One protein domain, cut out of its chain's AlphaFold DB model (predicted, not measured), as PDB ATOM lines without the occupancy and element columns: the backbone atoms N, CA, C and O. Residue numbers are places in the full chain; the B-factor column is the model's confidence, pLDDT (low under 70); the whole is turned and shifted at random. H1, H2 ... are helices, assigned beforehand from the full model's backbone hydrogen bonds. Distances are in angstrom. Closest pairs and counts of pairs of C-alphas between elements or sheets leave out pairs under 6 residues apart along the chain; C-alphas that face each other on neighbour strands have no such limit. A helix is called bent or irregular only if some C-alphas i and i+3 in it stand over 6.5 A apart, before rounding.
ATOM      1  N   ILE A   2      -1.283 -41.712   2.796       57.56
ATOM      2  CA  ILE A   2      -2.721 -41.515   2.500       57.56
ATOM      3  C   ILE A   2      -3.628 -41.456   3.752       57.56
ATOM      4  O   ILE A   2      -4.651 -40.779   3.734       57.56
ATOM      5  N   GLN A   3      -3.262 -42.116   4.859       61.91
ATOM      6  CA  GLN A   3      -4.093 -42.113   6.074       61.91
ATOM      7  C   GLN A   3      -4.145 -40.760   6.792       61.91
ATOM      8  O   GLN A   3      -5.205 -40.394   7.290       61.91
ATOM      9  N   LYS A   4      -3.048 -39.986   6.805       59.00
ATOM     10  CA  LYS A   4      -3.048 -38.662   7.446       59.00
ATOM     11  C   LYS A   4      -3.959 -37.689   6.694       59.00
ATOM     12  O   LYS A   4      -4.744 -36.992   7.316       59.00
ATOM     13  N   SER A   5      -3.932 -37.711   5.359       58.06
ATOM     14  CA  SER A   5      -4.810 -36.874   4.527       58.06
ATOM     15  C   SER A   5      -6.298 -37.216   4.711       58.06
ATOM     16  O   SER A   5      -7.117 -36.312   4.840       58.06
ATOM     17  N   LYS A   6      -6.646 -38.508   4.831       60.28
ATOM     18  CA  LYS A   6      -8.018 -38.951   5.147       60.28
ATOM     19  C   LYS A   6      -8.472 -38.534   6.551       60.28
ATOM     20  O   LYS A   6      -9.634 -38.189   6.725       60.28
ATOM     21  N   PHE A   7      -7.564 -38.532   7.528       76.12
ATOM     22  CA  PHE A   7      -7.837 -38.066   8.891       76.12
ATOM     23  C   PHE A   7      -8.159 -36.564   8.927       76.12
ATOM     24  O   PHE A   7      -9.137 -36.167   9.548       76.12
ATOM     25  N   TRP A   8      -7.408 -35.750   8.179       78.69
ATOM     26  CA  TRP A   8      -7.681 -34.316   8.019       78.69
ATOM     27  C   TRP A   8      -8.992 -34.026   7.270       78.69
ATOM     28  O   TRP A   8      -9.694 -33.069   7.584       78.69
ATOM     29  N   LEU A   9      -9.360 -34.870   6.304       79.06
ATOM     30  CA  LEU A   9     -10.653 -34.780   5.618       79.06
ATOM     31  C   LEU A   9     -11.829 -35.123   6.549       79.06
ATOM     32  O   LEU A   9     -12.859 -34.456   6.504       79.06
ATOM     33  N   LEU A  10     -11.664 -36.125   7.419       81.19
ATOM     34  CA  LEU A  10     -12.670 -36.521   8.409       81.19
ATOM     35  C   LEU A  10     -12.888 -35.452   9.487       81.19
ATOM     36  O   LEU A  10     -14.032 -35.169   9.836       81.19
ATOM     37  N   THR A  11     -11.823 -34.822   9.990       80.00
ATOM     38  CA  THR A  11     -11.951 -33.732  10.972       80.00
ATOM     39  C   THR A  11     -12.613 -32.495  10.368       80.00
ATOM     40  O   THR A  11     -13.448 -31.870  11.017       80.00
ATOM     41  N   CYS A  12     -12.327 -32.182   9.102       78.94
ATOM     42  CA  CYS A  12     -12.990 -31.098   8.380       78.94
ATOM     43  C   CYS A  12     -14.495 -31.375   8.189       78.94
ATOM     44  O   CYS A  12     -15.325 -30.499   8.419       78.94
ATOM     45  N   ALA A  13     -14.869 -32.620   7.874       79.06
ATOM     46  CA  ALA A  13     -16.272 -33.030   7.787       79.06
ATOM     47  C   ALA A  13     -17.014 -32.925   9.136       79.06
ATOM     48  O   ALA A  13     -18.177 -32.533   9.167       79.06
ATOM     49  N   PHE A  14     -16.343 -33.211  10.257       78.50
ATOM     50  CA  PHE A  14     -16.923 -33.081  11.600       78.50
ATOM     51  C   PHE A  14     -17.178 -31.615  12.004       78.50
ATOM     52  O   PHE A  14     -18.170 -31.310  12.668       78.50
ATOM     53  N   LEU A  15     -16.336 -30.680  11.549       78.06
ATOM     54  CA  LEU A  15     -16.550 -29.242  11.756       78.06
ATOM     55  C   LEU A  15     -17.785 -28.725  11.003       78.06
ATOM     56  O   LEU A  15     -18.511 -27.884  11.529       78.06
ATOM     57  N   LEU A  16     -18.084 -29.271   9.821       73.31
ATOM     58  CA  LEU A  16     -19.256 -28.873   9.030       73.31
ATOM     59  C   LEU A  16     -20.590 -29.287   9.679       73.31
ATOM     60  O   LEU A  16     -21.589 -28.592   9.514       73.31
ATOM     61  N   ILE A  17     -20.613 -30.365  10.471       74.00
ATOM     62  CA  ILE A  17     -21.824 -30.830  11.173       74.00
ATOM     63  C   ILE A  17     -22.236 -29.857  12.295       74.00
ATOM     64  O   ILE A  17     -23.428 -29.686  12.553       74.00
ATOM     65  N   ASN A  18     -21.281 -29.150  12.915       70.50
ATOM     66  CA  ASN A  18     -21.563 -28.169  13.974       70.50
ATOM     67  C   ASN A  18     -22.378 -26.963  13.469       70.50
ATOM     68  O   ASN A  18     -23.183 -26.410  14.216       70.50
ATOM     69  N   TYR A  19     -22.241 -26.594  12.191       67.38
ATOM     70  CA  TYR A  19     -23.023 -25.505  11.593       67.38
ATOM     71  C   TYR A  19     -24.520 -25.828  11.484       67.38
ATOM     72  O   TYR A  19     -25.341 -24.916  11.531       67.38
ATOM     73  N   VAL A  20     -24.893 -27.109  11.391       70.69
ATOM     74  CA  VAL A  20     -26.301 -27.534  11.315       70.69
ATOM     75  C   VAL A  20     -26.986 -27.419  12.683       70.69
ATOM     76  O   VAL A  20     -28.164 -27.081  12.759       70.69
ATOM     77  N   VAL A  21     -26.243 -27.641  13.772       68.06
ATOM     78  CA  VAL A  21     -26.759 -27.536  15.150       68.06
ATOM     79  C   VAL A  21     -26.983 -26.074  15.557       68.06
ATOM     80  O   VAL A  21     -27.944 -25.774  16.260       68.06
ATOM     81  N   LEU A  22     -26.173 -25.139  15.047       65.06
ATOM     82  CA  LEU A  22     -26.322 -23.704  15.328       65.06
ATOM     83  C   LEU A  22     -27.595 -23.075  14.718       65.06
ATOM     84  O   LEU A  22     -27.963 -21.965  15.088       65.06
ATOM     85  N   ALA A  23     -28.277 -23.777  13.806       57.59
ATOM     86  CA  ALA A  23     -29.550 -23.355  13.220       57.59
ATOM     87  C   ALA A  23     -30.779 -23.721  14.081       57.59
ATOM     88  O   ALA A  23     -31.903 -23.407  13.702       57.59
ATOM     89  N   GLN A  24     -30.593 -24.365  15.242       57.09
ATOM     90  CA  GLN A  24     -31.672 -24.701  16.186       57.09
ATOM     91  C   GLN A  24     -32.071 -23.523  17.093       57.09
ATOM     92  O   GLN A  24     -32.506 -23.714  18.231       57.09
ATOM     93  N   THR A  25     -31.913 -22.285  16.624       49.28
ATOM     94  CA  THR A  25     -32.330 -21.111  17.385       49.28
ATOM     95  C   THR A  25     -33.856 -21.057  17.454       49.28
ATOM     96  O   THR A  25     -34.553 -20.857  16.461       49.28
ATOM     97  N   GLY A  38     -47.418 -23.783   8.144       57.12
ATOM     98  CA  GLY A  38     -46.373 -24.658   8.714       57.12
ATOM     99  C   GLY A  38     -46.145 -25.975   7.939       57.12
ATOM    100  O   GLY A  38     -45.123 -26.632   8.105       57.12
ATOM    101  N   LYS A  39     -47.064 -26.338   7.030       57.75
ATOM    102  CA  LYS A  39     -46.975 -27.497   6.131       57.75
ATOM    103  C   LYS A  39     -46.047 -27.300   4.922       57.75
ATOM    104  O   LYS A  39     -45.449 -28.275   4.480       57.75
ATOM    105  N   ILE A  40     -45.899 -26.081   4.385       68.31
ATOM    106  CA  ILE A  40     -45.103 -25.866   3.155       68.31
ATOM    107  C   ILE A  40     -43.614 -26.100   3.426       68.31
ATOM    108  O   ILE A  40     -42.921 -26.656   2.579       68.31
ATOM    109  N   TYR A  41     -43.126 -25.762   4.622       74.69
ATOM    110  CA  TYR A  41     -41.715 -25.949   4.970       74.69
ATOM    111  C   TYR A  41     -41.307 -27.429   4.985       74.69
ATOM    112  O   TYR A  41     -40.262 -27.794   4.452       74.69
ATOM    113  N   VAL A  42     -42.173 -28.298   5.518       80.19
ATOM    114  CA  VAL A  42     -41.949 -29.750   5.524       80.19
ATOM    115  C   VAL A  42     -41.912 -30.290   4.096       80.19
ATOM    116  O   VAL A  42     -41.014 -31.052   3.753       80.19
ATOM    117  N   VAL A  43     -42.840 -29.854   3.240       85.44
ATOM    118  CA  VAL A  43     -42.869 -30.270   1.831       85.44
ATOM    119  C   VAL A  43     -41.603 -29.814   1.104       85.44
ATOM    120  O   VAL A  43     -40.977 -30.617   0.420       85.44
ATOM    121  N   MET A  44     -41.173 -28.565   1.298       85.44
ATOM    122  CA  MET A  44     -39.942 -28.044   0.697       85.44
ATOM    123  C   MET A  44     -38.704 -28.822   1.153       85.44
ATOM    124  O   MET A  44     -37.870 -29.179   0.322       85.44
ATOM    125  N   ALA A  45     -38.606 -29.154   2.444       86.62
ATOM    126  CA  ALA A  45     -37.527 -29.989   2.964       86.62
ATOM    127  C   ALA A  45     -37.522 -31.382   2.310       86.62
ATOM    128  O   ALA A  45     -36.475 -31.849   1.868       86.62
ATOM    129  N   VAL A  46     -38.689 -32.020   2.174       91.44
ATOM    130  CA  VAL A  46     -38.819 -33.332   1.518       91.44
ATOM    131  C   VAL A  46     -38.412 -33.261   0.044       91.44
ATOM    132  O   VAL A  46     -37.666 -34.121  -0.418       91.44
ATOM    133  N   VAL A  47     -38.832 -32.226  -0.691       94.12
ATOM    134  CA  VAL A  47     -38.461 -32.046  -2.106       94.12
ATOM    135  C   VAL A  47     -36.948 -31.895  -2.262       94.12
ATOM    136  O   VAL A  47     -36.351 -32.575  -3.094       94.12
ATOM    137  N   ILE A  48     -36.306 -31.068  -1.431       95.56
ATOM    138  CA  ILE A  48     -34.847 -30.888  -1.448       95.56
ATOM    139  C   ILE A  48     -34.133 -32.214  -1.162       95.56
ATOM    140  O   ILE A  48     -33.180 -32.560  -1.860       95.56
ATOM    141  N   VAL A  49     -34.612 -32.980  -0.178       95.81
ATOM    142  CA  VAL A  49     -34.050 -34.292   0.172       95.81
ATOM    143  C   VAL A  49     -34.179 -35.282  -0.985       95.81
ATOM    144  O   VAL A  49     -33.207 -35.964  -1.299       95.81
ATOM    145  N   ILE A  50     -35.336 -35.346  -1.650       96.75
ATOM    146  CA  ILE A  50     -35.548 -36.235  -2.802       96.75
ATOM    147  C   ILE A  50     -34.605 -35.859  -3.948       96.75
ATOM    148  O   ILE A  50     -33.945 -36.731  -4.509       96.75
ATOM    149  N   VAL A  51     -34.508 -34.569  -4.274       97.12
ATOM    150  CA  VAL A  51     -33.650 -34.076  -5.358       97.12
ATOM    151  C   VAL A  51     -32.178 -34.378  -5.068       97.12
ATOM    152  O   VAL A  51     -31.493 -34.955  -5.912       97.12
ATOM    153  N   LEU A  52     -31.696 -34.065  -3.862       97.00
ATOM    154  CA  LEU A  52     -30.330 -34.397  -3.447       97.00
ATOM    155  C   LEU A  52     -30.080 -35.907  -3.459       97.00
ATOM    156  O   LEU A  52     -29.046 -36.350  -3.959       97.00
ATOM    157  N   GLY A  53     -31.029 -36.700  -2.959       96.69
ATOM    158  CA  GLY A  53     -30.959 -38.157  -2.983       96.69
ATOM    159  C   GLY A  53     -30.821 -38.704  -4.403       96.69
ATOM    160  O   GLY A  53     -30.004 -39.591  -4.642       96.69
ATOM    161  N   LEU A  54     -31.546 -38.122  -5.361       97.06
ATOM    162  CA  LEU A  54     -31.486 -38.507  -6.768       97.06
ATOM    163  C   LEU A  54     -30.137 -38.153  -7.406       97.06
ATOM    164  O   LEU A  54     -29.545 -38.994  -8.082       97.06
ATOM    165  N   PHE A  55     -29.598 -36.961  -7.137       96.94
ATOM    166  CA  PHE A  55     -28.261 -36.582  -7.607       96.94
ATOM    167  C   PHE A  55     -27.166 -37.496  -7.049       96.94
ATOM    168  O   PHE A  55     -26.312 -37.969  -7.802       96.94
ATOM    169  N   ILE A  56     -27.202 -37.788  -5.745       97.12
ATOM    170  CA  ILE A  56     -26.248 -38.700  -5.100       97.12
ATOM    171  C   ILE A  56     -26.357 -40.101  -5.708       97.12
ATOM    172  O   ILE A  56     -25.336 -40.721  -6.015       97.12
ATOM    173  N   TYR A  57     -27.581 -40.593  -5.905       96.81
ATOM    174  CA  TYR A  57     -27.826 -41.903  -6.495       96.81
ATOM    175  C   TYR A  57     -27.266 -42.003  -7.916       96.81
ATOM    176  O   TYR A  57     -26.540 -42.950  -8.208       96.81
ATOM    177  N   LEU A  58     -27.531 -41.012  -8.775       96.06
ATOM    178  CA  LEU A  58     -26.997 -40.979 -10.139       96.06
ATOM    179  C   LEU A  58     -25.467 -40.966 -10.150       96.06
ATOM    180  O   LEU A  58     -24.858 -41.731 -10.892       96.06
ATOM    181  N   PHE A  59     -24.838 -40.163  -9.291       95.62
ATOM    182  CA  PHE A  59     -23.379 -40.104  -9.211       95.62
ATOM    183  C   PHE A  59     -22.766 -41.428  -8.725       95.62
ATOM    184  O   PHE A  59     -21.718 -41.869  -9.204       95.62
ATOM    185  N   ALA A  60     -23.420 -42.093  -7.769       94.44
ATOM    186  CA  ALA A  60     -23.007 -43.411  -7.302       94.44
ATOM    187  C   ALA A  60     -23.186 -44.483  -8.388       94.44
ATOM    188  O   ALA A  60     -22.346 -45.375  -8.517       94.44
ATOM    189  N   LEU A  61     -24.266 -44.389  -9.164       95.12
ATOM    190  CA  LEU A  61     -24.577 -45.304 -10.252       95.12
ATOM    191  C   LEU A  61     -23.597 -45.147 -11.419       95.12
ATOM    192  O   LEU A  61     -23.084 -46.154 -11.892       95.12
ATOM    193  N   ASP A  62     -23.248 -43.917 -11.795       93.62
ATOM    194  CA  ASP A  62     -22.227 -43.620 -12.809       93.62
ATOM    195  C   ASP A  62     -20.872 -44.255 -12.454       93.62
ATOM    196  O   ASP A  62     -20.268 -44.974 -13.254       93.62
ATOM    197  N   ARG A  63     -20.434 -44.106 -11.195       93.25
ATOM    198  CA  ARG A  63     -19.198 -44.748 -10.715       93.25
ATOM    199  C   ARG A  63     -19.249 -46.270 -10.792       93.25
ATOM    200  O   ARG A  63     -18.227 -46.882 -11.094       93.25
ATOM    201  N   LYS A  64     -20.399 -46.874 -10.481       91.12
ATOM    202  CA  LYS A  64     -20.586 -48.330 -10.561       91.12
ATOM    203  C   LYS A  64     -20.595 -48.808 -12.010       91.12
ATOM    204  O   LYS A  64     -19.936 -49.801 -12.304       91.12
ATOM    205  N   LEU A  65     -21.271 -48.092 -12.909       92.38
ATOM    206  CA  LEU A  65     -21.275 -48.413 -14.336       92.38
ATOM    207  C   LEU A  65     -19.862 -48.373 -14.917       92.38
ATOM    208  O   LEU A  65     -19.432 -49.353 -15.511       92.38
ATOM    209  N   ARG A  66     -19.100 -47.303 -14.653       91.94
ATOM    210  CA  ARG A  66     -17.717 -47.163 -15.141       91.94
ATOM    211  C   ARG A  66     -16.775 -48.269 -14.658       91.94
ATOM    212  O   ARG A  66     -15.761 -48.516 -15.299       91.94
ATOM    213  N   GLN A  67     -17.053 -48.897 -13.513       90.25
ATOM    214  CA  GLN A  67     -16.283 -50.059 -13.050       90.25
ATOM    215  C   GLN A  67     -16.643 -51.310 -13.847       90.25
ATOM    216  O   GLN A  67     -15.747 -51.995 -14.326       90.25
ATOM    217  N   ILE A  68     -17.938 -51.557 -14.049       92.44
ATOM    218  CA  ILE A  68     -18.425 -52.700 -14.832       92.44
ATOM    219  C   ILE A  68     -17.971 -52.597 -16.297       92.44
ATOM    220  O   ILE A  68     -17.610 -53.606 -16.894       92.44
ATOM    221  N   GLU A  69     -17.947 -51.391 -16.870       88.56
ATOM    222  CA  GLU A  69     -17.448 -51.145 -18.230       88.56
ATOM    223  C   GLU A  69     -15.941 -51.354 -18.376       88.56
ATOM    224  O   GLU A  69     -15.477 -51.608 -19.478       88.56
ATOM    225  N   LYS A  70     -15.169 -51.222 -17.293       85.06
ATOM    226  CA  LYS A  70     -13.707 -51.352 -17.321       85.06
ATOM    227  C   LYS A  70     -13.231 -52.790 -17.095       85.06
ATOM    228  O   LYS A  70     -12.107 -53.118 -17.464       85.06
ATOM    229  N   ASP A  71     -14.072 -53.614 -16.473       78.62
ATOM    230  CA  ASP A  71     -13.827 -55.044 -16.255       78.62
ATOM    231  C   ASP A  71     -14.231 -55.913 -17.469       78.62
ATOM    232  O   ASP A  71     -14.025 -57.128 -17.449       78.62
ATOM    233  N   LYS A  72     -14.780 -55.308 -18.530       53.88
ATOM    234  CA  LYS A  72     -14.986 -55.917 -19.854       53.88
ATOM    235  C   LYS A  72     -14.019 -55.330 -20.874       53.88
ATOM    236  O   LYS A  72     -13.611 -56.107 -21.764       53.88
TER     237      LYS A  72
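What this domain is: This is residues 2 to 25 and 38 to 72 of the 72 residues of the protein "CcmD family protein" of Hydrotalea sandarakina (UniProt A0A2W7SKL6). Two helices, the shorter H1 and the longer H2, lie in one flat layer and run nearly opposite ways, like the two arms of a narrow open V whose tip is cut out. The arms draw nearer toward the cut, and the space between them is empty. The printed part has 59 residues with two named helices, H1 and then H2, and no named strand; its class is all helix. The whole is extended, with a radius of gyration of the C-alphas of 17.6 A, and its C-alphas span 53 by 33 by 6 A.

How they stand to each other: H1, residues 2 to 21, and H2, residues 38 to 70, are apart, with no C-alpha of the one within 8 A of the other. Residues 2 to 25, of which 2 to 21 belong to H1, stand free. Residues 38 to 72, of which 38 to 70 belong to H2, stand free too. Of the O i to N i+4 pairs, 11 of 16 in H1 and 28 of 29 in H2 are within hydrogen-bond range.

Where its parts are: H1 begins at C-alpha 2, at (-2.721, -41.515, 2.500), and measures 30.5 A from first to last C-alpha. H2, 33 residues, measures 49.6 A from C-alpha 38 at (-46.373, -24.658, 8.714) to C-alpha 70 at (-13.707, -51.352, -17.321). H2 is neither bent nor irregular, but only just: C-alphas 38 and 41 are 6.1 A apart.

The domain as a whole: The two C-alphas farthest apart, those of Thr 25 and Lys 72, are 53.8 A from each other. Residues 26 to 37 are not printed, and C-alphas 25 and 38 are 16.9 A apart across the cut. The link from H1 to H2 runs across this cut. The mean pLDDT of the printed part is 80.3; residues 2 to 6, 19, 21 to 25, 38 to 40 and 72, the chain's last, are under 70.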